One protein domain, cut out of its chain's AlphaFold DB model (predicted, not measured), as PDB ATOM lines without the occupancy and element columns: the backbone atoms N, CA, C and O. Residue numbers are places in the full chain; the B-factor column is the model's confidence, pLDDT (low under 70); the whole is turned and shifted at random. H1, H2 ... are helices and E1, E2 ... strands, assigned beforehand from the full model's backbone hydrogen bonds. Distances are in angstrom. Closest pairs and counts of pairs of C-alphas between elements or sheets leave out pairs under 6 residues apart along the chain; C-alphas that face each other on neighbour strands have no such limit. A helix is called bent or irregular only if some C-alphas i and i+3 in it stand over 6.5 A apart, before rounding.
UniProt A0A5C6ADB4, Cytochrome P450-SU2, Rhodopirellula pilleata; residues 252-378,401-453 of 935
ATOM      1  N   LYS A 252     -33.927  30.665  -1.412       97.94
ATOM      2  CA  LYS A 252     -34.271  31.023  -2.793       97.94
ATOM      3  C   LYS A 252     -33.969  32.504  -3.007       97.94
ATOM      4  O   LYS A 252     -34.640  33.368  -2.445       97.94
ATOM      5  N   LEU A 253     -32.948  32.794  -3.807       98.19
ATOM      6  CA  LEU A 253     -32.494  34.152  -4.101       98.19
ATOM      7  C   LEU A 253     -32.905  34.519  -5.528       98.19
ATOM      8  O   LEU A 253     -32.433  33.900  -6.475       98.19
ATOM      9  N   HIS A 254     -33.800  35.488  -5.686       98.38
ATOM     10  CA  HIS A 254     -34.182  36.074  -6.975       98.38
ATOM     11  C   HIS A 254     -33.162  37.128  -7.402       98.38
ATOM     12  O   HIS A 254     -32.695  37.888  -6.558       98.38
ATOM     13  N   GLN A 255     -32.811  37.177  -8.687       98.44
ATOM     14  CA  GLN A 255     -31.802  38.092  -9.226       98.44
ATOM     15  C   GLN A 255     -32.417  39.074 -10.230       98.44
ATOM     16  O   GLN A 255     -32.867  38.686 -11.308       98.44
ATOM     17  N   ASN A 256     -32.356  40.361  -9.890       97.94
ATOM     18  CA  ASN A 256     -32.796  41.490 -10.706       97.94
ATOM     19  C   ASN A 256     -31.692  41.882 -11.711       97.94
ATOM     20  O   ASN A 256     -30.891  42.793 -11.477       97.94
ATOM     21  N   VAL A 257     -31.591  41.118 -12.801       98.31
ATOM     22  CA  VAL A 257     -30.568  41.254 -13.855       98.31
ATOM     23  C   VAL A 257     -30.678  42.580 -14.606       98.31
ATOM     24  O   VAL A 257     -29.648  43.168 -14.942       98.31
ATOM     25  N   ALA A 258     -31.893  43.066 -14.870       97.94
ATOM     26  CA  ALA A 258     -32.106  44.334 -15.562       97.94
ATOM     27  C   ALA A 258     -31.580  45.494 -14.713       97.94
ATOM     28  O   ALA A 258     -30.761  46.278 -15.194       97.94
ATOM     29  N   ALA A 259     -31.953  45.523 -13.427       96.88
ATOM     30  CA  ALA A 259     -31.453  46.506 -12.473       96.88
ATOM     31  C   ALA A 259     -29.920  46.486 -12.361       96.88
ATOM     32  O   ALA A 259     -29.298  47.548 -12.328       96.88
ATOM     33  N   PHE A 260     -29.299  45.299 -12.332       97.69
ATOM     34  CA  PHE A 260     -27.838  45.174 -12.301       97.69
ATOM     35  C   PHE A 260     -27.182  45.783 -13.544       97.69
ATOM     36  O   PHE A 260     -26.306  46.635 -13.407       97.69
ATOM     37  N   ARG A 261     -27.644  45.410 -14.745       97.06
ATOM     38  CA  ARG A 261     -27.111  45.925 -16.020       97.06
ATOM     39  C   ARG A 261     -27.294  47.438 -16.161       97.06
ATOM     40  O   ARG A 261     -26.372  48.131 -16.586       97.06
ATOM     41  N   GLU A 262     -28.471  47.956 -15.812       96.69
ATOM     42  CA  GLU A 262     -28.758  49.393 -15.871       96.69
ATOM     43  C   GLU A 262     -27.855  50.173 -14.911       96.69
ATOM     44  O   GLU A 262     -27.232  51.163 -15.303       96.69
ATOM     45  N   PHE A 263     -27.739  49.695 -13.668       96.81
ATOM     46  CA  PHE A 263     -26.902  50.327 -12.660       96.81
ATOM     47  C   PHE A 263     -25.442  50.391 -13.106       96.81
ATOM     48  O   PHE A 263     -24.841  51.463 -13.094       96.81
ATOM     49  N   THR A 264     -24.864  49.268 -13.535       96.75
ATOM     50  CA  THR A 264     -23.438  49.202 -13.875       96.75
ATOM     51  C   THR A 264     -23.110  50.061 -15.086       96.75
ATOM     52  O   THR A 264     -22.100  50.765 -15.072       96.75
ATOM     53  N   LYS A 265     -23.994  50.081 -16.092       96.12
ATOM     54  CA  LYS A 265     -23.868  50.960 -17.258       96.12
ATOM     55  C   LYS A 265     -23.892  52.438 -16.859       96.12
ATOM     56  O   LYS A 265     -23.031  53.194 -17.294       96.12
ATOM     57  N   LYS A 266     -24.823  52.841 -15.988       95.94
ATOM     58  CA  LYS A 266     -24.932  54.227 -15.503       95.94
ATOM     59  C   LYS A 266     -23.700  54.670 -14.707       95.94
ATOM     60  O   LYS A 266     -23.221  55.790 -14.876       95.94
ATOM     61  N   GLN A 267     -23.174  53.808 -13.837       95.12
ATOM     62  CA  GLN A 267     -21.956  54.120 -13.076       95.12
ATOM     63  C   GLN A 267     -20.734  54.228 -14.004       95.12
ATOM     64  O   GLN A 267     -19.895  55.110 -13.828       95.12
ATOM     65  N   ALA A 268     -20.668  53.396 -15.048       94.56
ATOM     66  CA  ALA A 268     -19.587  53.419 -16.032       94.56
ATOM     67  C   ALA A 268     -19.482  54.736 -16.817       94.56
ATOM     68  O   ALA A 268     -18.377  55.124 -17.184       94.56
ATOM     69  N   GLU A 269     -20.589  55.455 -17.038       95.19
ATOM     70  CA  GLU A 269     -20.576  56.780 -17.690       95.19
ATOM     71  C   GLU A 269     -19.720  57.805 -16.926       95.19
ATOM     72  O   GLU A 269     -19.207  58.755 -17.516       95.19
ATOM     73  N   HIS A 270     -19.537  57.593 -15.620       89.94
ATOM     74  CA  HIS A 270     -18.828  58.492 -14.710       89.94
ATOM     75  C   HIS A 270     -17.521  57.886 -14.173       89.94
ATOM     76  O   HIS A 270     -16.890  58.468 -13.287       89.94
ATOM     77  N   TYR A 271     -17.106  56.729 -14.697       91.62
ATOM     78  CA  TYR A 271     -15.894  56.034 -14.284       91.62
ATOM     79  C   TYR A 271     -15.020  55.692 -15.501       91.62
ATOM     80  O   TYR A 271     -15.412  54.850 -16.310       91.62
ATOM     81  N   PRO A 272     -13.809  56.277 -15.632       88.31
ATOM     82  CA  PRO A 272     -12.935  56.069 -16.796       88.31
ATOM     83  C   PRO A 272     -12.594  54.605 -17.097       88.31
ATOM     84  O   PRO A 272     -12.326  54.253 -18.243       88.31
ATOM     85  N   GLY A 273     -12.634  53.740 -16.081       85.75
ATOM     86  CA  GLY A 273     -12.386  52.309 -16.215       85.75
ATOM     87  C   GLY A 273     -13.473  51.518 -16.956       85.75
ATOM     88  O   GLY A 273     -13.261  50.347 -17.270       85.75
ATOM     89  N   GLY A 274     -14.622  52.137 -17.239       92.75
ATOM     90  CA  GLY A 274     -15.724  51.525 -17.973       92.75
ATOM     91  C   GLY A 274     -16.493  50.456 -17.191       92.75
ATOM     92  O   GLY A 274     -16.209  50.145 -16.032       92.75
ATOM     93  N   GLU A 275     -17.505  49.886 -17.845       95.31
ATOM     94  CA  GLU A 275     -18.498  49.018 -17.201       95.31
ATOM     95  C   GLU A 275     -17.907  47.704 -16.684       95.31
ATOM     96  O   GLU A 275     -18.193  47.295 -15.561       95.31
ATOM     97  N   GLU A 276     -17.055  47.049 -17.475       94.56
ATOM     98  CA  GLU A 276     -16.438  45.774 -17.093       94.56
ATOM     99  C   GLU A 276     -15.632  45.900 -15.797       94.56
ATOM    100  O   GLU A 276     -15.722  45.029 -14.930       94.56
ATOM    101  N   LEU A 277     -14.899  47.006 -15.625       94.19
ATOM    102  CA  LEU A 277     -14.127  47.234 -14.412       94.19
ATOM    103  C   LEU A 277     -15.024  47.587 -13.222       94.19
ATOM    104  O   LEU A 277     -14.773  47.077 -12.136       94.19
ATOM    105  N   VAL A 278     -16.085  48.388 -13.397       95.69
ATOM    106  CA  VAL A 278     -17.065  48.641 -12.318       95.69
ATOM    107  C   VAL A 278     -17.642  47.323 -11.811       95.69
ATOM    108  O   VAL A 278     -17.606  47.055 -10.609       95.69
ATOM    109  N   LYS A 279     -18.110  46.464 -12.724       96.94
ATOM    110  CA  LYS A 279     -18.674  45.161 -12.360       96.94
ATOM    111  C   LYS A 279     -17.625  44.285 -11.666       96.94
ATOM    112  O   LYS A 279     -17.889  43.738 -10.594       96.94
ATOM    113  N   ALA A 280     -16.405  44.211 -12.204       97.19
ATOM    114  CA  ALA A 280     -15.318  43.451 -11.589       97.19
ATOM    115  C   ALA A 280     -14.924  43.978 -10.199       97.19
ATOM    116  O   ALA A 280     -14.670  43.177  -9.300       97.19
ATOM    117  N   LYS A 281     -14.942  45.299  -9.977       96.94
ATOM    118  CA  LYS A 281     -14.703  45.940  -8.675       96.94
ATOM    119  C   LYS A 281     -15.840  45.664  -7.689       96.94
ATOM    120  O   LYS A 281     -15.557  45.412  -6.524       96.94
ATOM    121  N   MET A 282     -17.101  45.626  -8.125       97.75
ATOM    122  CA  MET A 282     -18.233  45.241  -7.265       97.75
ATOM    123  C   MET A 282     -18.148  43.774  -6.824       97.75
ATOM    124  O   MET A 282     -18.402  43.465  -5.661       97.75
ATOM    125  N   ILE A 283     -17.753  42.865  -7.720       98.12
ATOM    126  CA  ILE A 283     -17.677  41.430  -7.411       98.12
ATOM    127  C   ILE A 283     -16.367  41.047  -6.716       98.12
ATOM    128  O   ILE A 283     -16.376  40.243  -5.790       98.12
ATOM    129  N   GLY A 284     -15.240  41.615  -7.138       97.62
ATOM    130  CA  GLY A 284     -13.875  41.207  -6.780       97.62
ATOM    131  C   GLY A 284     -13.262  40.151  -7.717       97.62
ATOM    132  O   GLY A 284     -12.186  39.614  -7.443       97.62
ATOM    133  N   ARG A 285     -13.939  39.841  -8.827       98.06
ATOM    134  CA  ARG A 285     -13.488  38.952  -9.912       98.06
ATOM    135  C   ARG A 285     -14.003  39.477 -11.242       98.06
ATOM    136  O   ARG A 285     -14.993  40.199 -11.260       98.06
ATOM    137  N   TRP A 286     -13.377  39.065 -12.335       98.12
ATOM    138  CA  TRP A 286     -13.962  39.191 -13.666       98.12
ATOM    139  C   TRP A 286     -15.042  38.117 -13.889       98.12
ATOM    140  O   TRP A 286     -15.098  37.115 -13.172       98.12
ATOM    141  N   ASP A 287     -15.919  38.343 -14.862       96.00
ATOM    142  CA  ASP A 287     -17.068  37.486 -15.200       96.00
ATOM    143  C   ASP A 287     -16.685  36.065 -15.663       96.00
ATOM    144  O   ASP A 287     -17.451  35.116 -15.481       96.00
ATOM    145  N   ASP A 288     -15.495  35.888 -16.232       95.56
ATOM    146  CA  ASP A 288     -14.913  34.595 -16.601       95.56
ATOM    147  C   ASP A 288     -14.356  33.820 -15.392       95.56
ATOM    148  O   ASP A 288     -14.142  32.609 -15.470       95.56
ATOM    149  N   GLY A 289     -14.215  34.482 -14.241       96.25
ATOM    150  CA  GLY A 289     -13.696  33.921 -13.000       96.25
ATOM    151  C   GLY A 289     -12.261  34.333 -12.673       96.25
ATOM    152  O   GLY A 289     -11.792  33.989 -11.580       96.25
ATOM    153  N   THR A 290     -11.568  35.085 -13.540       98.00
ATOM    154  CA  THR A 290     -10.225  35.604 -13.242       98.00
ATOM    155  C   THR A 290     -10.255  36.416 -11.932       98.00
ATOM    156  O   THR A 290     -11.060  37.343 -11.789       98.00
ATOM    157  N   PRO A 291      -9.411  36.091 -10.930       97.19
ATOM    158  CA  PRO A 291      -9.350  36.849  -9.687       97.19
ATOM    159  C   PRO A 291      -8.701  38.213  -9.910       97.19
ATOM    160  O   PRO A 291      -7.542  38.297 -10.317       97.19
ATOM    161  N   MET A 292      -9.418  39.281  -9.560       95.69
ATOM    162  CA  MET A 292      -8.917  40.648  -9.722       95.69
ATOM    163  C   MET A 292      -7.673  40.915  -8.853       95.69
ATOM    164  O   MET A 292      -6.841  41.736  -9.209       95.69
ATOM    165  N   GLN A 293      -7.473  40.161  -7.767       95.75
ATOM    166  CA  GLN A 293      -6.240  40.249  -6.977       95.75
ATOM    167  C   GLN A 293      -4.980  39.905  -7.790       95.75
ATOM    168  O   GLN A 293      -3.943  40.538  -7.600       95.75
ATOM    169  N   LEU A 294      -5.065  38.915  -8.689       95.75
ATOM    170  CA  LEU A 294      -3.927  38.453  -9.494       95.75
ATOM    171  C   LEU A 294      -3.855  39.159 -10.848       95.75
ATOM    172  O   LEU A 294      -2.766  39.470 -11.324       95.75
ATOM    173  N   CYS A 295      -5.010  39.438 -11.454       96.12
ATOM    174  CA  CYS A 295      -5.117  40.141 -12.729       96.12
ATOM    175  C   CYS A 295      -6.044  41.358 -12.551       96.12
ATOM    176  O   CYS A 295      -7.222  41.302 -12.913       96.12
ATOM    177  N   PRO A 296      -5.554  42.469 -11.971       91.44
ATOM    178  CA  PRO A 296      -6.404  43.598 -11.574       91.44
ATOM    179  C   PRO A 296      -7.036  44.372 -12.731       91.44
ATOM    180  O   PRO A 296      -7.984  45.125 -12.516       91.44
ATOM    181  N   PHE A 297      -6.532  44.199 -13.954       88.06
ATOM    182  CA  PHE A 297      -6.879  45.060 -15.091       88.06
ATOM    183  C   PHE A 297      -7.332  44.313 -16.345       88.06
ATOM    184  O   PHE A 297      -7.660  44.954 -17.338       88.06
ATOM    185  N   HIS A 298      -7.313  42.982 -16.341       92.81
ATOM    186  CA  HIS A 298      -7.710  42.187 -17.496       92.81
ATOM    187  C   HIS A 298      -8.148  40.785 -17.080       92.81
ATOM    188  O   HIS A 298      -7.715  40.256 -16.054       92.81
ATOM    189  N   LYS A 299      -8.974  40.186 -17.933       97.12
ATOM    190  CA  LYS A 299      -9.289  38.758 -17.928       97.12
ATOM    191  C   LYS A 299      -8.059  37.967 -18.368       97.12
ATOM    192  O   LYS A 299      -7.364  38.371 -19.300       97.12
ATOM    193  N   ASP A 300      -7.805  36.841 -17.719       97.25
ATOM    194  CA  ASP A 300      -6.728  35.915 -18.071       97.25
ATOM    195  C   ASP A 300      -7.254  34.487 -17.944       97.25
ATOM    196  O   ASP A 300      -7.367  33.931 -16.846       97.25
ATOM    197  N   ALA A 301      -7.562  33.887 -19.095       95.69
ATOM    198  CA  ALA A 301      -8.078  32.528 -19.185       95.69
ATOM    199  C   ALA A 301      -7.075  31.477 -18.677       95.69
ATOM    200  O   ALA A 301      -7.496  30.428 -18.188       95.69
ATOM    201  N   SER A 302      -5.762  31.744 -18.755       96.38
ATOM    202  CA  SER A 302      -4.730  30.844 -18.221       96.38
ATOM    203  C   SER A 302      -4.745  30.810 -16.694       96.38
ATOM    204  O   SER A 302      -4.434  29.783 -16.097       96.38
ATOM    205  N   VAL A 303      -5.134  31.921 -16.057       96.25
ATOM    206  CA  VAL A 303      -5.348  31.986 -14.610       96.25
ATOM    207  C   VAL A 303      -6.717  31.426 -14.263       96.25
ATOM    208  O   VAL A 303      -6.786  30.553 -13.409       96.25
ATOM    209  N   ALA A 304      -7.796  31.886 -14.908       95.12
ATOM    210  CA  ALA A 304      -9.172  31.511 -14.567       95.12
ATOM    211  C   ALA A 304      -9.413  29.995 -14.624       95.12
ATOM    212  O   ALA A 304     -10.037  29.430 -13.717       95.12
ATOM    213  N   ASN A 305      -8.879  29.335 -15.657       94.19
ATOM    214  CA  ASN A 305      -9.067  27.904 -15.889       94.19
ATOM    215  C   ASN A 305      -8.108  27.012 -15.087       94.19
ATOM    216  O   ASN A 305      -8.300  25.797 -15.066       94.19
ATOM    217  N   ASP A 306      -7.112  27.586 -14.407       94.62
ATOM    218  CA  ASP A 306      -6.179  26.837 -13.569       94.62
ATOM    219  C   ASP A 306      -6.648  26.841 -12.099       94.62
ATOM    220  O   ASP A 306      -6.533  27.862 -11.411       94.62
ATOM    221  N   PRO A 307      -7.154  25.712 -11.563       89.00
ATOM    222  CA  PRO A 307      -7.618  25.622 -10.179       89.00
ATOM    223  C   PRO A 307      -6.499  25.773  -9.136       89.00
ATOM    224  O   PRO A 307      -6.808  25.914  -7.954       89.00
ATOM    225  N   MET A 308      -5.227  25.729  -9.547       91.69
ATOM    226  CA  MET A 308      -4.078  25.993  -8.680       91.69
ATOM    227  C   MET A 308      -3.707  27.477  -8.631       91.69
ATOM    228  O   MET A 308      -2.988  27.873  -7.723       91.69
ATOM    229  N   ARG A 309      -4.209  28.305  -9.560       93.25
ATOM    230  CA  ARG A 309      -3.896  29.744  -9.637       93.25
ATOM    231  C   ARG A 309      -5.110  30.639  -9.417       93.25
ATOM    232  O   ARG A 309      -4.986  31.666  -8.762       93.25
ATOM    233  N   ASN A 310      -6.299  30.263  -9.893       94.50
ATOM    234  CA  ASN A 310      -7.497  31.122  -9.901       94.50
ATOM    235  C   ASN A 310      -8.021  31.552  -8.519       94.50
ATOM    236  O   ASN A 310      -8.983  32.328  -8.415       94.50
ATOM    237  N   ASN A 311      -7.421  31.048  -7.447       95.56
ATOM    238  CA  ASN A 311      -7.795  31.360  -6.086       95.56
ATOM    239  C   ASN A 311      -6.593  31.561  -5.147       95.56
ATOM    240  O   ASN A 311      -6.827  31.822  -3.969       95.56
ATOM    241  N   ASP A 312      -5.352  31.492  -5.644       93.69
ATOM    242  CA  ASP A 312      -4.122  31.578  -4.842       93.69
ATOM    243  C   ASP A 312      -3.766  33.022  -4.456       93.69
ATOM    244  O   ASP A 312      -2.961  33.680  -5.105       93.69
ATOM    245  N   PHE A 313      -4.438  33.556  -3.437       93.12
ATOM    246  CA  PHE A 313      -4.168  34.890  -2.894       93.12
ATOM    247  C   PHE A 313      -4.742  35.050  -1.481       93.12
ATOM    248  O   PHE A 313      -5.634  34.296  -1.088       93.12
ATOM    249  N   SER A 314      -4.288  36.050  -0.722       90.06
ATOM    250  CA  SER A 314      -4.746  36.307   0.658       90.06
ATOM    251  C   SER A 314      -5.251  37.731   0.918       90.06
ATOM    252  O   SER A 314      -5.824  37.963   1.975       90.06
ATOM    253  N   TYR A 315      -5.081  38.659  -0.030       93.25
ATOM    254  CA  TYR A 315      -5.246  40.115   0.138       93.25
ATOM    255  C   TYR A 315      -4.229  40.801   1.065       93.25
ATOM    256  O   TYR A 315      -4.313  42.015   1.234       93.25
ATOM    257  N   ALA A 316      -3.254  40.069   1.613       88.81
ATOM    258  CA  ALA A 316      -2.198  40.635   2.461       88.81
ATOM    259  C   ALA A 316      -1.414  41.757   1.755       88.81
ATOM    260  O   ALA A 316      -0.970  42.718   2.373       88.81
ATOM    261  N   ASP A 317      -1.271  41.640   0.435       90.25
ATOM    262  CA  ASP A 317      -0.587  42.582  -0.443       90.25
ATOM    263  C   ASP A 317      -1.520  43.669  -1.027       90.25
ATOM    264  O   ASP A 317      -1.101  44.451  -1.877       90.25
ATOM    265  N   ASP A 318      -2.790  43.731  -0.609       92.38
ATOM    266  CA  ASP A 318      -3.758  44.775  -0.994       92.38
ATOM    267  C   ASP A 318      -4.570  45.282   0.221       92.38
ATOM    268  O   ASP A 318      -5.805  45.188   0.222       92.38
ATOM    269  N   PRO A 319      -3.912  45.794   1.281       88.69
ATOM    270  CA  PRO A 319      -4.588  46.226   2.509       88.69
ATOM    271  C   PRO A 319      -5.565  47.388   2.268       88.69
ATOM    272  O   PRO A 319      -6.650  47.399   2.840       88.69
ATOM    273  N   ASP A 320      -5.227  48.303   1.356       87.56
ATOM    274  CA  ASP A 320      -6.041  49.484   1.036       87.56
ATOM    275  C   ASP A 320      -7.182  49.192   0.041       87.56
ATOM    276  O   ASP A 320      -8.006  50.058  -0.253       87.56
ATOM    277  N   GLY A 321      -7.239  47.976  -0.512       92.62
ATOM    278  CA  GLY A 321      -8.266  47.580  -1.478       92.62
ATOM    279  C   GLY A 321      -8.180  48.291  -2.831       92.62
ATOM    280  O   GLY A 321      -9.185  48.404  -3.535       92.62
ATOM    281  N   THR A 322      -6.997  48.784  -3.206       91.31
ATOM    282  CA  THR A 322      -6.763  49.458  -4.495       91.31
ATOM    283  C   THR A 322      -6.990  48.512  -5.670       91.31
ATOM    284  O   THR A 322      -7.641  48.882  -6.653       91.31
ATOM    285  N   ARG A 323      -6.554  47.248  -5.552       93.06
ATOM    286  CA  ARG A 323      -6.846  46.210  -6.549       93.06
ATOM    287  C   ARG A 323      -8.248  45.670  -6.357       93.06
ATOM    288  O   ARG A 323      -9.044  45.749  -7.294       93.06
ATOM    289  N   VAL A 324      -8.559  45.170  -5.166       96.50
ATOM    290  CA  VAL A 324      -9.856  44.590  -4.813       96.50
ATOM    291  C   VAL A 324     -10.482  45.405  -3.685       96.50
ATOM    292  O   VAL A 324     -10.095  45.208  -2.535       96.50
ATOM    293  N   PRO A 325     -11.460  46.285  -3.967       96.81
ATOM    294  CA  PRO A 325     -12.104  47.087  -2.935       96.81
ATOM    295  C   PRO A 325     -12.540  46.258  -1.725       96.81
ATOM    296  O   PRO A 325     -13.053  45.146  -1.861       96.81
ATOM    297  N   LEU A 326     -12.403  46.823  -0.525       95.56
ATOM    298  CA  LEU A 326     -12.860  46.172   0.710       95.56
ATOM    299  C   LEU A 326     -14.361  45.841   0.661       95.56
ATOM    300  O   LEU A 326     -14.807  44.852   1.237       95.56
ATOM    301  N   GLY A 327     -15.130  46.649  -0.076       95.62
ATOM    302  CA  GLY A 327     -16.558  46.450  -0.298       95.62
ATOM    303  C   GLY A 327     -16.913  45.342  -1.298       95.62
ATOM    304  O   GLY A 327     -18.087  44.998  -1.387       95.62
ATOM    305  N   SER A 328     -15.954  44.791  -2.054       98.00
ATOM    306  CA  SER A 328     -16.227  43.798  -3.102       98.00
ATOM    307  C   SER A 328     -16.862  42.531  -2.541       98.00
ATOM    308  O   SER A 328     -16.410  42.001  -1.524       98.00
ATOM    309  N   HIS A 329     -17.832  41.979  -3.270       97.88
ATOM    310  CA  HIS A 329     -18.624  40.838  -2.820       97.88
ATOM    311  C   HIS A 329     -17.776  39.663  -2.311       97.88
ATOM    312  O   HIS A 329     -17.884  39.247  -1.158       97.88
ATOM    313  N   VAL A 330     -16.844  39.159  -3.124       96.44
ATOM    314  CA  VAL A 330     -16.019  38.000  -2.741       96.44
ATOM    315  C   VAL A 330     -15.030  38.300  -1.610       96.44
ATOM    316  O   VAL A 330     -14.634  37.370  -0.908       96.44
ATOM    317  N   ARG A 331     -14.618  39.564  -1.431       96.56
ATOM    318  CA  ARG A 331     -13.739  39.990  -0.330       96.56
ATOM    319  C   ARG A 331     -14.527  40.102   0.970       96.56
ATOM    320  O   ARG A 331     -14.025  39.684   2.002       96.56
ATOM    321  N   ARG A 332     -15.789  40.526   0.912       94.88
ATOM    322  CA  ARG A 332     -16.685  40.512   2.073       94.88
ATOM    323  C   ARG A 332     -17.075  39.096   2.492       94.88
ATOM    324  O   ARG A 332     -17.051  38.787   3.674       94.88
ATOM    325  N   MET A 333     -17.373  38.211   1.537       94.50
ATOM    326  CA  MET A 333     -17.773  36.826   1.843       94.50
ATOM    327  C   MET A 333     -16.619  35.962   2.368       94.50
ATOM    328  O   MET A 333     -16.843  34.974   3.067       94.50
ATOM    329  N   ASN A 334     -15.383  36.296   2.000       94.56
ATOM    330  CA  ASN A 334     -14.179  35.701   2.562       94.56
ATOM    331  C   ASN A 334     -13.070  36.765   2.606       94.56
ATOM    332  O   ASN A 334     -12.361  36.933   1.607       94.56
ATOM    333  N   PRO A 335     -12.899  37.444   3.755       92.62
ATOM    334  CA  PRO A 335     -11.908  38.506   3.950       92.62
ATOM    335  C   PRO A 335     -10.468  38.028   3.848       92.62
ATOM    336  O   PRO A 335      -9.576  38.853   3.664       92.62
ATOM    337  N   ARG A 336     -10.231  36.713   3.947       91.81
ATOM    338  CA  ARG A 336      -8.894  36.113   4.001       91.81
ATOM    339  C   ARG A 336      -8.039  36.850   5.038       91.81
ATOM    340  O   ARG A 336      -8.447  36.905   6.190       91.81
ATOM    341  N   ASP A 337      -6.917  37.438   4.636       87.94
ATOM    342  CA  ASP A 337      -5.980  38.134   5.519       87.94
ATOM    343  C   ASP A 337      -6.284  39.634   5.692       87.94
ATOM    344  O   ASP A 337      -5.502  40.369   6.279       87.94
ATOM    345  N   THR A 338      -7.442  40.115   5.219       86.75
ATOM    346  CA  THR A 338      -7.842  41.532   5.369       86.75
ATOM    347  C   THR A 338      -7.846  41.984   6.835       86.75
ATOM    348  O   THR A 338      -7.581  43.148   7.115       86.75
ATOM    349  N   PHE A 339      -8.119  41.075   7.774       80.56
ATOM    350  CA  PHE A 339      -8.146  41.366   9.213       80.56
ATOM    351  C   PHE A 339      -6.844  40.987   9.940       80.56
ATOM    352  O   PHE A 339      -6.809  40.986  11.170       80.56
ATOM    353  N   GLY A 340      -5.785  40.645   9.200       74.62
ATOM    354  CA  GLY A 340      -4.531  40.133   9.745       74.62
ATOM    355  C   GLY A 340      -4.656  38.733  10.357       74.62
ATOM    356  O   GLY A 340      -5.577  37.968  10.051       74.62
ATOM    357  N   PHE A 341      -3.715  38.406  11.252       68.88
ATOM    358  CA  PHE A 341      -3.588  37.093  11.907       68.88
ATOM    359  C   PHE A 341      -3.503  35.916  10.924       68.88
ATOM    360  O   PHE A 341      -4.087  34.855  11.169       68.88
ATOM    361  N   ASP A 342      -2.811  36.108   9.798       66.94
ATOM    362  CA  ASP A 342      -2.703  35.133   8.709       66.94
ATOM    363  C   ASP A 342      -4.091  34.610   8.282       66.94
ATOM    364  O   ASP A 342      -4.311  33.415   8.100       66.94
ATOM    365  N   GLY A 343      -5.099  35.482   8.237       66.69
ATOM    366  CA  GLY A 343      -6.483  35.151   7.892       66.69
ATOM    367  C   GLY A 343      -7.197  34.131   8.790       66.69
ATOM    368  O   GLY A 343      -8.297  33.678   8.447       66.69
ATOM    369  N   ARG A 344      -6.636  33.766   9.951       69.69
ATOM    370  CA  ARG A 344      -7.247  32.793  10.879       69.69
ATOM    371  C   ARG A 344      -8.595  33.259  11.420       69.69
ATOM    372  O   ARG A 344      -9.485  32.433  11.611       69.69
ATOM    373  N   LEU A 345      -8.779  34.572  11.583       71.62
ATOM    374  CA  LEU A 345     -10.061  35.162  11.978       71.62
ATOM    375  C   LEU A 345     -11.167  34.833  10.964       71.62
ATOM    376  O   LEU A 345     -12.255  34.416  11.349       71.62
ATOM    377  N   ALA A 346     -10.873  34.917   9.663       83.94
ATOM    378  CA  ALA A 346     -11.840  34.591   8.616       83.94
ATOM    379  C   ALA A 346     -12.132  33.080   8.511       83.94
ATOM    380  O   ALA A 346     -13.201  32.680   8.043       83.94
ATOM    381  N   CYS A 347     -11.204  32.222   8.951       85.31
ATOM    382  CA  CYS A 347     -11.317  30.770   8.791       85.31
ATOM    383  C   CYS A 347     -12.452  30.145   9.625       85.31
ATOM    384  O   CYS A 347     -13.083  29.197   9.160       85.31
ATOM    385  N   ARG A 348     -12.795  30.730  10.781       88.06
ATOM    386  CA  ARG A 348     -13.916  30.280  11.639       88.06
ATOM    387  C   ARG A 348     -15.308  30.564  11.057       88.06
ATOM    388  O   ARG A 348     -16.311  30.077  11.577       88.06
ATOM    389  N   HIS A 349     -15.376  31.374   9.998       93.38
ATOM    390  CA  HIS A 349     -16.616  31.819   9.353       93.38
ATOM    391  C   HIS A 349     -16.842  31.162   7.982       93.38
ATOM    392  O   HIS A 349     -17.756  31.531   7.243       93.38
ATOM    393  N   ARG A 350     -16.001  30.191   7.598       94.44
ATOM    394  CA  ARG A 350     -16.043  29.577   6.264       94.44
ATOM    395  C   ARG A 350     -17.333  28.795   6.062       94.44
ATOM    396  O   ARG A 350     -17.707  27.991   6.898       94.44
ATOM    397  N   ILE A 351     -17.965  28.967   4.906       95.88
ATOM    398  CA  ILE A 351     -19.182  28.247   4.513       95.88
ATOM    399  C   ILE A 351     -18.947  27.419   3.249       95.88
ATOM    400  O   ILE A 351     -18.208  27.827   2.350       95.88
ATOM    401  N   ALA A 352     -19.587  26.253   3.157       95.94
ATOM    402  CA  ALA A 352     -19.523  25.391   1.982       95.94
ATOM    403  C   ALA A 352     -20.781  25.568   1.118       95.94
ATOM    404  O   ALA A 352     -21.876  25.193   1.522       95.94
ATOM    405  N   ARG A 353     -20.634  26.130  -0.088       95.62
ATOM    406  CA  ARG A 353     -21.762  26.481  -0.969       95.62
ATOM    407  C   ARG A 353     -22.096  25.345  -1.937       95.62
ATOM    408  O   ARG A 353     -21.188  24.786  -2.555       95.62
ATOM    409  N   ARG A 354     -23.380  25.002  -2.077       93.81
ATOM    410  CA  ARG A 354     -23.892  23.869  -2.888       93.81
ATOM    411  C   ARG A 354     -25.062  24.239  -3.809       93.81
ATOM    412  O   ARG A 354     -25.807  23.364  -4.235       93.81
ATOM    413  N   GLY A 355     -25.242  25.533  -4.060       89.25
ATOM    414  CA  GLY A 355     -26.365  26.039  -4.839       89.25
ATOM    415  C   GLY A 355     -26.235  25.856  -6.350       89.25
ATOM    416  O   GLY A 355     -25.143  25.594  -6.856       89.25
ATOM    417  N   LEU A 356     -27.357  26.029  -7.052       95.94
ATOM    418  CA  LEU A 356     -27.452  26.009  -8.515       95.94
ATOM    419  C   LEU A 356     -28.444  27.091  -8.992       95.94
ATOM    420  O   LEU A 356     -29.429  27.348  -8.286       95.94
ATOM    421  N   PRO A 357     -28.225  27.732 -10.154       97.88
ATOM    422  CA  PRO A 357     -29.177  28.692 -10.708       97.88
ATOM    423  C   PRO A 357     -30.557  28.083 -11.008       97.88
ATOM    424  O   PRO A 357     -30.697  26.869 -11.144       97.88
ATOM    425  N   TYR A 358     -31.582  28.927 -11.124       97.75
ATOM    426  CA  TYR A 358     -32.899  28.596 -11.685       97.75
ATOM    427  C   TYR A 358     -33.377  29.705 -12.620       97.75
ATOM    428  O   TYR A 358     -32.927  30.845 -12.507       97.75
ATOM    429  N   GLY A 359     -34.316  29.390 -13.510       95.94
ATOM    430  CA  GLY A 359     -34.808  30.334 -14.515       95.94
ATOM    431  C   GLY A 359     -33.906  30.412 -15.749       95.94
ATOM    432  O   GLY A 359     -32.846  29.787 -15.814       95.94
ATOM    433  N   LYS A 360     -34.356  31.151 -16.764       93.12
ATOM    434  CA  LYS A 360     -33.685  31.222 -18.071       93.12
ATOM    435  C   LYS A 360     -32.580  32.275 -18.079       93.12
ATOM    436  O   LYS A 360     -32.764  33.368 -17.547       93.12
ATOM    437  N   TRP A 361     -31.460  31.944 -18.721       95.62
ATOM    438  CA  TRP A 361     -30.414  32.909 -19.050       95.62
ATOM    439  C   TRP A 361     -30.951  33.959 -20.027       95.62
ATOM    440  O   TRP A 361     -31.659  33.617 -20.976       95.62
ATOM    441  N   VAL A 362     -30.581  35.221 -19.813       95.88
ATOM    442  CA  VAL A 362     -30.887  36.322 -20.732       95.88
ATOM    443  C   VAL A 362     -29.579  36.785 -21.371       95.88
ATOM    444  O   VAL A 362     -28.737  37.342 -20.663       95.88
ATOM    445  N   PRO A 363     -29.381  36.597 -22.684       93.44
ATOM    446  CA  PRO A 363     -28.234  37.149 -23.404       93.44
ATOM    447  C   PRO A 363     -28.045  38.663 -23.184       93.44
ATOM    448  O   PRO A 363     -28.996  39.391 -22.894       93.44
ATOM    449  N   TYR A 364     -26.805  39.160 -23.267       89.38
ATOM    450  CA  TYR A 364     -26.502  40.581 -23.007       89.38
ATOM    451  C   TYR A 364     -27.026  41.537 -24.089       89.38
ATOM    452  O   TYR A 364     -27.202  42.720 -23.811       89.38
ATOM    453  N   ASP A 365     -27.300  41.034 -25.292       89.94
ATOM    454  CA  ASP A 365     -27.935  41.769 -26.392       89.94
ATOM    455  C   ASP A 365     -29.466  41.866 -26.250       89.94
ATOM    456  O   ASP A 365     -30.119  42.578 -27.014       89.94
ATOM    457  N   GLN A 366     -30.045  41.196 -25.248       93.12
ATOM    458  CA  GLN A 366     -31.470  41.227 -24.934       93.12
ATOM    459  C   GLN A 366     -31.748  42.016 -23.650       93.12
ATOM    460  O   GLN A 366     -30.928  42.100 -22.730       93.12
ATOM    461  N   THR A 367     -32.950  42.591 -23.576       92.25
ATOM    462  CA  THR A 367     -33.430  43.265 -22.363       92.25
ATOM    463  C   THR A 367     -33.913  42.217 -21.368       92.25
ATOM    464  O   THR A 367     -34.747  41.382 -21.709       92.25
ATOM    465  N   ALA A 368     -33.387  42.255 -20.145       95.00
ATOM    466  CA  ALA A 368     -33.887  41.424 -19.057       95.00
ATOM    467  C   ALA A 368     -35.158  42.042 -18.454       95.00
ATOM    468  O   ALA A 368     -35.261  43.260 -18.340       95.00
ATOM    469  N   ASP A 369     -36.100  41.195 -18.050       95.25
ATOM    470  CA  ASP A 369     -37.274  41.574 -17.257       95.25
ATOM    471  C   ASP A 369     -37.120  41.005 -15.843       95.25
ATOM    472  O   ASP A 369     -37.015  39.788 -15.682       95.25
ATOM    473  N   ASP A 370     -37.063  41.871 -14.830       96.25
ATOM    474  CA  ASP A 370     -36.866  41.487 -13.424       96.25
ATOM    475  C   ASP A 370     -38.122  40.883 -12.772       96.25
ATOM    476  O   ASP A 370     -38.051  40.396 -11.641       96.25
ATOM    477  N   THR A 371     -39.261  40.875 -13.473       94.44
ATOM    478  CA  THR A 371     -40.483  40.179 -13.044       94.44
ATOM    479  C   THR A 371     -40.486  38.689 -13.393       94.44
ATOM    480  O   THR A 371     -41.251  37.927 -12.801       94.44
ATOM    481  N   GLU A 372     -39.626  38.243 -14.315       96.00
ATOM    482  CA  GLU A 372     -39.462  36.820 -14.614       96.00
ATOM    483  C   GLU A 372     -38.633  36.118 -13.533       96.00
ATOM    484  O   GLU A 372     -37.553  36.572 -13.161       96.00
ATOM    485  N   GLU A 373     -39.103  34.955 -13.086       95.06
ATOM    486  CA  GLU A 373     -38.446  34.157 -12.050       95.06
ATOM    487  C   GLU A 373     -37.085  33.618 -12.515       95.06
ATOM    488  O   GLU A 373     -36.996  32.673 -13.309       95.06
ATOM    489  N   ARG A 374     -36.012  34.200 -11.971       97.69
ATOM    490  CA  ARG A 374     -34.643  33.720 -12.158       97.69
ATOM    491  C   ARG A 374     -33.756  34.070 -10.973       97.69
ATOM    492  O   ARG A 374     -33.922  35.101 -10.326       97.69
ATOM    493  N   GLY A 375     -32.779  33.219 -10.699       98.00
ATOM    494  CA  GLY A 375     -31.816  33.473  -9.637       98.00
ATOM    495  C   GLY A 375     -31.056  32.228  -9.213       98.00
ATOM    496  O   GLY A 375     -30.715  31.396 -10.051       98.00
ATOM    497  N   ILE A 376     -30.786  32.093  -7.913       97.81
ATOM    498  CA  ILE A 376     -29.980  31.008  -7.341       97.81
ATOM    499  C   ILE A 376     -30.754  30.295  -6.231       97.81
ATOM    500  O   ILE A 376     -31.240  30.913  -5.284       97.81
ATOM    501  N   ASN A 377     -30.797  28.966  -6.315       97.56
ATOM    502  CA  ASN A 377     -31.104  28.109  -5.175       97.56
ATOM    503  C   ASN A 377     -29.850  27.983  -4.332       97.56
ATOM    504  O   ASN A 377     -28.968  27.183  -4.637       97.56
ATOM    505  N   PHE A 378     -29.723  28.812  -3.310       96.75
ATOM    506  CA  PHE A 378     -28.515  28.900  -2.516       96.75
ATOM    507  C   PHE A 378     -28.563  27.905  -1.358       96.75
ATOM    508  O   PHE A 378     -29.509  27.870  -0.575       96.75
ATOM    509  N   ASN A 401     -18.639  47.500   9.119       76.31
ATOM    510  CA  ASN A 401     -17.785  48.001  10.200       76.31
ATOM    511  C   ASN A 401     -16.453  47.255  10.330       76.31
ATOM    512  O   ASN A 401     -15.430  47.916  10.487       76.31
ATOM    513  N   ASP A 402     -16.444  45.924  10.207       76.56
ATOM    514  CA  ASP A 402     -15.208  45.126  10.286       76.56
ATOM    515  C   ASP A 402     -14.199  45.503   9.188       76.56
ATOM    516  O   ASP A 402     -12.993  45.378   9.373       76.56
ATOM    517  N   PHE A 403     -14.688  46.023   8.060       84.94
ATOM    518  CA  PHE A 403     -13.884  46.481   6.927       84.94
ATOM    519  C   PHE A 403     -13.593  47.991   6.970       84.94
ATOM    520  O   PHE A 403     -13.058  48.535   6.009       84.94
ATOM    521  N   GLY A 404     -13.996  48.700   8.031       77.25
ATOM    522  CA  GLY A 404     -13.874  50.159   8.116       77.25
ATOM    523  C   GLY A 404     -14.820  50.929   7.182       77.25
ATOM    524  O   GLY A 404     -14.606  52.111   6.934       77.25
ATOM    525  N   LEU A 405     -15.876  50.284   6.672       82.81
ATOM    526  CA  LEU A 405     -16.804  50.857   5.683       82.81
ATOM    527  C   LEU A 405     -18.104  51.401   6.305       82.81
ATOM    528  O   LEU A 405     -19.046  51.766   5.603       82.81
ATOM    529  N   GLY A 406     -18.193  51.433   7.636       75.81
ATOM    530  CA  GLY A 406     -19.370  51.932   8.342       75.81
ATOM    531  C   GLY A 406     -20.646  51.158   7.979       75.81
ATOM    532  O   GLY A 406     -20.739  49.940   8.135       75.81
ATOM    533  N   ASN A 407     -21.640  51.886   7.463       74.94
ATOM    534  CA  ASN A 407     -22.945  51.336   7.085       74.94
ATOM    535  C   ASN A 407     -23.017  50.830   5.632       74.94
ATOM    536  O   ASN A 407     -24.108  50.452   5.190       74.94
ATOM    537  N   ASP A 408     -21.905  50.822   4.890       86.88
ATOM    538  CA  ASP A 408     -21.880  50.270   3.536       86.88
ATOM    539  C   ASP A 408     -22.171  48.767   3.565       86.88
ATOM    540  O   ASP A 408     -21.593  47.976   4.323       86.88
ATOM    541  N   ARG A 409     -23.070  48.350   2.679       92.00
ATOM    542  CA  ARG A 409     -23.491  46.956   2.536       92.00
ATOM    543  C   ARG A 409     -22.793  46.320   1.355       92.00
ATOM    544  O   ARG A 409     -22.274  47.014   0.485       92.00
ATOM    545  N   ASP A 410     -22.778  44.997   1.336       97.06
ATOM    546  CA  ASP A 410     -22.311  44.259   0.178       97.06
ATOM    547  C   ASP A 410     -23.077  44.729  -1.068       97.06
ATOM    548  O   ASP A 410     -24.308  44.783  -1.021       97.06
ATOM    549  N   PRO A 411     -22.398  45.090  -2.169       96.81
ATOM    550  CA  PRO A 411     -23.037  45.717  -3.320       96.81
ATOM    551  C   PRO A 411     -24.013  44.791  -4.050       96.81
ATOM    552  O   PRO A 411     -24.820  45.294  -4.816       96.81
ATOM    553  N   ILE A 412     -23.959  43.473  -3.833       97.19
ATOM    554  CA  ILE A 412     -24.760  42.471  -4.546       97.19
ATOM    555  C   ILE A 412     -25.885  41.926  -3.668       97.19
ATOM    556  O   ILE A 412     -27.055  41.968  -4.045       97.19
ATOM    557  N   MET A 413     -25.528  41.407  -2.494       95.19
ATOM    558  CA  MET A 413     -26.428  40.686  -1.591       95.19
ATOM    559  C   MET A 413     -26.948  41.545  -0.435       95.19
ATOM    560  O   MET A 413     -27.878  41.133   0.259       95.19
ATOM    561  N   GLY A 414     -26.356  42.720  -0.205       93.38
ATOM    562  CA  GLY A 414     -26.779  43.637   0.848       93.38
ATOM    563  C   GLY A 414     -28.249  44.042   0.715       93.38
ATOM    564  O   GLY A 414     -28.794  44.137  -0.387       93.38
ATOM    565  N   ASN A 415     -28.912  44.303   1.844       90.75
ATOM    566  CA  ASN A 415     -30.272  44.840   1.821       90.75
ATOM    567  C   ASN A 415     -30.250  46.341   1.478       90.75
ATOM    568  O   ASN A 415     -30.045  47.201   2.343       90.75
ATOM    569  N   HIS A 416     -30.426  46.644   0.197       90.69
ATOM    570  CA  HIS A 416     -30.342  47.973  -0.385       90.69
ATOM    571  C   HIS A 416     -31.708  48.619  -0.557       90.69
ATOM    572  O   HIS A 416     -32.730  47.994  -0.829       90.69
ATOM    573  N   THR A 417     -31.713  49.939  -0.426       78.38
ATOM    574  CA  THR A 417     -32.935  50.747  -0.466       78.38
ATOM    575  C   THR A 417     -32.881  51.789  -1.579       78.38
ATOM    576  O   THR A 417     -33.634  52.757  -1.526       78.38
ATOM    577  N   GLY A 418     -31.940  51.640  -2.519       75.75
ATOM    578  CA  GLY A 418     -31.607  52.666  -3.508       75.75
ATOM    579  C   GLY A 418     -30.802  53.839  -2.942       75.75
ATOM    580  O   GLY A 418     -30.708  54.859  -3.599       75.75
ATOM    581  N   GLN A 419     -30.263  53.724  -1.721       75.44
ATOM    582  CA  GLN A 419     -29.373  54.718  -1.091       75.44
ATOM    583  C   GLN A 419     -28.064  54.085  -0.589       75.44
ATOM    584  O   GLN A 419     -27.361  54.668   0.232       75.44
ATOM    585  N   GLY A 420     -27.777  52.845  -1.000       82.00
ATOM    586  CA  GLY A 420     -26.536  52.168  -0.637       82.00
ATOM    587  C   GLY A 420     -25.344  52.761  -1.379       82.00
ATOM    588  O   GLY A 420     -25.502  53.293  -2.481       82.00
ATOM    589  N   SER A 421     -24.163  52.633  -0.782       90.12
ATOM    590  CA  SER A 421     -22.902  53.048  -1.383       90.12
ATOM    591  C   SER A 421     -21.834  51.966  -1.315       90.12
ATOM    592  O   SER A 421     -21.897  51.051  -0.493       90.12
ATOM    593  N   MET A 422     -20.862  52.089  -2.213       93.88
ATOM    594  CA  MET A 422     -19.594  51.374  -2.183       93.88
ATOM    595  C   MET A 422     -18.499  52.283  -2.743       93.88
ATOM    596  O   MET A 422     -18.684  52.945  -3.765       93.88
ATOM    597  N   VAL A 423     -17.331  52.274  -2.107       92.25
ATOM    598  CA  VAL A 423     -16.149  52.989  -2.597       92.25
ATOM    599  C   VAL A 423     -15.292  52.060  -3.455       92.25
ATOM    600  O   VAL A 423     -14.922  50.969  -3.023       92.25
ATOM    601  N   ILE A 424     -14.944  52.515  -4.656       94.12
ATOM    602  CA  ILE A 424     -13.815  52.009  -5.435       94.12
ATOM    603  C   ILE A 424     -12.620  52.911  -5.100       94.12
ATOM    604  O   ILE A 424     -12.638  54.088  -5.482       94.12
ATOM    605  N   PRO A 425     -11.604  52.417  -4.368       91.56
ATOM    606  CA  PRO A 425     -10.414  53.205  -4.079       91.56
ATOM    607  C   PRO A 425      -9.691  53.579  -5.373       91.56
ATOM    608  O   PRO A 425      -9.681  52.808  -6.335       91.56
ATOM    609  N   GLY A 426      -9.099  54.771  -5.392       88.88
ATOM    610  CA  GLY A 426      -8.262  55.189  -6.510       88.88
ATOM    611  C   GLY A 426      -6.938  54.431  -6.510       88.88
ATOM    612  O   GLY A 426      -6.389  54.156  -5.445       88.88
ATOM    613  N   ASP A 427      -6.422  54.125  -7.695       86.69
ATOM    614  CA  ASP A 427      -5.088  53.555  -7.862       86.69
ATOM    615  C   ASP A 427      -4.063  54.701  -7.972       86.69
ATOM    616  O   ASP A 427      -4.089  55.447  -8.960       86.69
ATOM    617  N   PRO A 428      -3.163  54.883  -6.987       84.75
ATOM    618  CA  PRO A 428      -2.171  55.956  -7.024       84.75
ATOM    619  C   PRO A 428      -1.147  55.791  -8.155       84.75
ATOM    620  O   PRO A 428      -0.567  56.788  -8.585       84.75
ATOM    621  N   GLU A 429      -0.936  54.575  -8.668       86.69
ATOM    622  CA  GLU A 429      -0.064  54.330  -9.821       86.69
ATOM    623  C   GLU A 429      -0.769  54.642 -11.150       86.69
ATOM    624  O   GLU A 429      -0.115  54.825 -12.180       86.69
ATOM    625  N   ARG A 430      -2.107  54.707 -11.145       83.62
ATOM    626  CA  ARG A 430      -2.946  54.916 -12.337       83.62
ATOM    627  C   ARG A 430      -4.116  55.880 -12.081       83.62
ATOM    628  O   ARG A 430      -5.257  55.545 -12.409       83.62
ATOM    629  N   PRO A 431      -3.872  57.100 -11.574       85.31
ATOM    630  CA  PRO A 431      -4.931  57.991 -11.094       85.31
ATOM    631  C   PRO A 431      -5.900  58.452 -12.193       85.31
ATOM    632  O   PRO A 431      -7.055  58.752 -11.903       85.31
ATOM    633  N   GLU A 432      -5.459  58.485 -13.455       85.00
ATOM    634  CA  GLU A 432      -6.313  58.835 -14.600       85.00
ATOM    635  C   GLU A 432      -7.196  57.667 -15.060       85.00
ATOM    636  O   GLU A 432      -8.346  57.868 -15.442       85.00
ATOM    637  N   ALA A 433      -6.675  56.436 -15.008       79.25
ATOM    638  CA  ALA A 433      -7.400  55.246 -15.452       79.25
ATOM    639  C   ALA A 433      -8.307  54.664 -14.355       79.25
ATOM    640  O   ALA A 433      -9.319  54.036 -14.664       79.25
ATOM    641  N   GLN A 434      -7.948  54.858 -13.081       84.19
ATOM    642  CA  GLN A 434      -8.697  54.394 -11.910       84.19
ATOM    643  C   GLN A 434      -8.708  55.460 -10.810       84.19
ATOM    644  O   GLN A 434      -8.087  55.278  -9.761       84.19
ATOM    645  N   PRO A 435      -9.418  56.579 -11.017       89.56
ATOM    646  CA  PRO A 435      -9.650  57.529  -9.942       89.56
ATOM    647  C   PRO A 435     -10.512  56.891  -8.844       89.56
ATOM    648  O   PRO A 435     -11.248  55.932  -9.087       89.56
ATOM    649  N   ALA A 436     -10.467  57.456  -7.637       92.69
ATOM    650  CA  ALA A 436     -11.416  57.079  -6.596       92.69
ATOM    651  C   ALA A 436     -12.849  57.363  -7.072       92.69
ATOM    652  O   ALA A 436     -13.124  58.426  -7.635       92.69
ATOM    653  N   HIS A 437     -13.759  56.420  -6.846       94.19
ATOM    654  CA  HIS A 437     -15.123  56.510  -7.350       94.19
ATOM    655  C   HIS A 437     -16.128  55.978  -6.330       94.19
ATOM    656  O   HIS A 437     -15.930  54.923  -5.730       94.19
ATOM    657  N   PHE A 438     -17.215  56.720  -6.130       93.62
ATOM    658  CA  PHE A 438     -18.285  56.356  -5.208       93.62
ATOM    659  C   PHE A 438     -19.459  55.805  -6.004       93.62
ATOM    660  O   PHE A 438     -20.201  56.561  -6.628       93.62
ATOM    661  N   LEU A 439     -19.652  54.491  -5.939       94.00
ATOM    662  CA  LEU A 439     -20.886  53.874  -6.396       94.00
ATOM    663  C   LEU A 439     -21.967  54.265  -5.392       94.00
ATOM    664  O   LEU A 439     -21.876  53.916  -4.217       94.00
ATOM    665  N   THR A 440     -22.956  55.025  -5.836       92.50
ATOM    666  CA  THR A 440     -24.069  55.507  -5.008       92.50
ATOM    667  C   THR A 440     -25.391  55.046  -5.593       92.50
ATOM    668  O   THR A 440     -25.452  54.634  -6.751       92.50
ATOM    669  N   ASP A 441     -26.442  55.093  -4.779       92.31
ATOM    670  CA  ASP A 441     -27.796  54.681  -5.148       92.31
ATOM    671  C   ASP A 441     -27.892  53.217  -5.599       92.31
ATOM    672  O   ASP A 441     -28.652  52.877  -6.507       92.31
ATOM    673  N   ILE A 442     -27.122  52.331  -4.955       95.06
ATOM    674  CA  ILE A 442     -27.155  50.892  -5.249       95.06
ATOM    675  C   ILE A 442     -28.592  50.368  -5.031       95.06
ATOM    676  O   ILE A 442     -29.132  50.519  -3.923       95.06
ATOM    677  N   PRO A 443     -29.249  49.790  -6.058       94.69
ATOM    678  CA  PRO A 443     -30.581  49.210  -5.932       94.69
ATOM    679  C   PRO A 443     -30.513  47.786  -5.356       94.69
ATOM    680  O   PRO A 443     -29.447  47.212  -5.153       94.69
ATOM    681  N   GLN A 444     -31.673  47.189  -5.076       95.19
ATOM    682  CA  GLN A 444     -31.737  45.795  -4.633       95.19
ATOM    683  C   GLN A 444     -31.549  44.853  -5.830       95.19
ATOM    684  O   GLN A 444     -32.490  44.656  -6.599       95.19
ATOM    685  N   PHE A 445     -30.368  44.249  -5.973       97.38
ATOM    686  CA  PHE A 445     -30.115  43.268  -7.037       97.38
ATOM    687  C   PHE A 445     -30.599  41.863  -6.690       97.38
ATOM    688  O   PHE A 445     -31.015  41.130  -7.578       97.38
ATOM    689  N   VAL A 446     -30.544  41.477  -5.416       97.81
ATOM    690  CA  VAL A 446     -30.928  40.132  -4.972       97.81
ATOM    691  C   VAL A 446     -32.096  40.211  -3.998       97.81
ATOM    692  O   VAL A 446     -31.991  40.896  -2.988       97.81
ATOM    693  N   GLU A 447     -33.197  39.516  -4.264       97.12
ATOM    694  CA  GLU A 447     -34.361  39.461  -3.368       97.12
ATOM    695  C   GLU A 447     -34.521  38.057  -2.771       97.12
ATOM    696  O   GLU A 447     -34.520  37.055  -3.485       97.12
ATOM    697  N   LEU A 448     -34.679  37.965  -1.453       97.12
ATOM    698  CA  LEU A 448     -34.952  36.709  -0.768       97.12
ATOM    699  C   LEU A 448     -36.427  36.319  -0.934       97.12
ATOM    700  O   LEU A 448     -37.320  37.018  -0.458       97.12
ATOM    701  N   ARG A 449     -36.673  35.163  -1.557       96.25
ATOM    702  CA  ARG A 449     -38.010  34.576  -1.759       96.25
ATOM    703  C   ARG A 449     -38.357  33.486  -0.740       96.25
ATOM    704  O   ARG A 449     -39.433  32.901  -0.807       96.25
ATOM    705  N   GLY A 450     -37.482  33.233   0.225       95.00
ATOM    706  CA  GLY A 450     -37.720  32.321   1.340       95.00
ATOM    707  C   GLY A 450     -36.599  31.316   1.539       95.00
ATOM    708  O   GLY A 450     -35.661  31.234   0.745       95.00
ATOM    709  N   GLY A 451     -36.676  30.582   2.642       96.38
ATOM    710  CA  GLY A 451     -35.622  29.673   3.051       96.38
ATOM    711  C   GLY A 451     -35.843  29.078   4.434       96.38
ATOM    712  O   GLY A 451     -36.834  29.361   5.108       96.38
ATOM    713  N   GLY A 452     -34.899  28.244   4.860       97.06
ATOM    714  CA  GLY A 452     -34.978  27.553   6.139       97.06
ATOM    715  C   GLY A 452     -33.642  26.993   6.609       97.06
ATOM    716  O   GLY A 452     -32.676  26.893   5.847       97.06
ATOM    717  N   TYR A 453     -33.614  26.625   7.888       98.25
ATOM    718  CA  TYR A 453     -32.508  25.908   8.511       98.25
ATOM    719  C   TYR A 453     -32.875  24.440   8.670       98.25
ATOM    720  O   TYR A 453     -33.960  24.104   9.146       98.25
TER     721      TYR A 453
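Overview. This is residues 252 to 378 and 401 to 453 of the 935 residues of the protein "Cytochrome P450-SU2" of Rhodopirellula pilleata (UniProt A0A5C6ADB4). What is the main picture? A small four-strand sheet of E2, E3, E1 and E6 forms one corner, and from it H1 leads to H2, the two helices meeting as a V with the hairpin E4 E5 over one side of them. H5 and H6 make another corner, and long unnamed links loop between the parts. What is it built of? The printed part has 180 residues with six named helices and six named strands, in the order E1 H1 H2 H3 H4 H5 H6 E2 E3 E4 E5 E6; under half of the residues are in named elements, and the class is mixed, helices and strands. How is it shaped? It is compact, with a radius of gyration of the C-alphas of 16.4 A, and rounded, spanning 42 by 41 by 37 A.

Arrangement. How is the larger sheet built? Its antiparallel order is E2, residues 356 to 358, E3, residues 375 to 378, E1, residues 252 to 255, and E6, residues 446 to 453. Within hydrogen-bond range are N 358 and O 375 in the hairpin E2 E3, 2.8 A, N 253 and O 376, 2.9 A, and N 254 and O 447, 2.8 A. What follows outward? H1, residues 257 to 268, touches H2, residues 274 to 283, with residues 264 to 268 alone, at a steep tilt of 60 degrees, opposite ways; the closest C-alphas, of Ala 268 and Glu 275, are 4.7 A apart. H2 and H4, residues 329 to 333, only just touch, with 3 pairs of C-alphas within 8 A, the closest those of Ile 283 and His 329, 4.7 A. E4, residues 420 to 424, and E5, residues 437 to 442, form an antiparallel hairpin, with N 422 and O 439 at 2.9 A. What of the other helices? H5, residues 336 to 339, touches H6, residues 341 to 347, the closest C-alphas being those of Asp 337 and Gly 343, 3.8 A; H3, residues 301 to 304, touches no helix. Every O i to N i+4 pair is within hydrogen-bond range in H1, H2 and H4, but 1 of 3 in H6, beside 3 of 4 O i to N i+3 pairs; H3 and H5 are too short for an O i to N i+4 pair.

Along the chain. Where do E1 and E6 lie? E1 begins at C-alpha 252, (-34.271, 31.023, -2.793); E6 spans 19.7 A, bends by 68 degrees at residue 449 and ends at C-alpha 453, (-32.508, 25.908, 8.511). How long are H1 and H2? H1 spans 16.5 A and H2 14.7 A. Which helices are irregular? H5, with C-alphas 336 and 339 7.4 A apart, and H6, with C-alphas 342 and 345 8.1 A apart.

Size, cuts and confidence. How large is it? The two C-alphas farthest apart, of Glu 432 and Tyr 453, are 48.0 A apart. Where is the cut? Residues 379 to 400 are not printed, and C-alphas 378 and 401 are 25.3 A apart. Which links are long? H2 to H3, H3 to H4, E2 to E3 and E4 to E5. Where is confidence low? Residues 341 to 344 are under 70; the mean pLDDT of the printed part is 92.1.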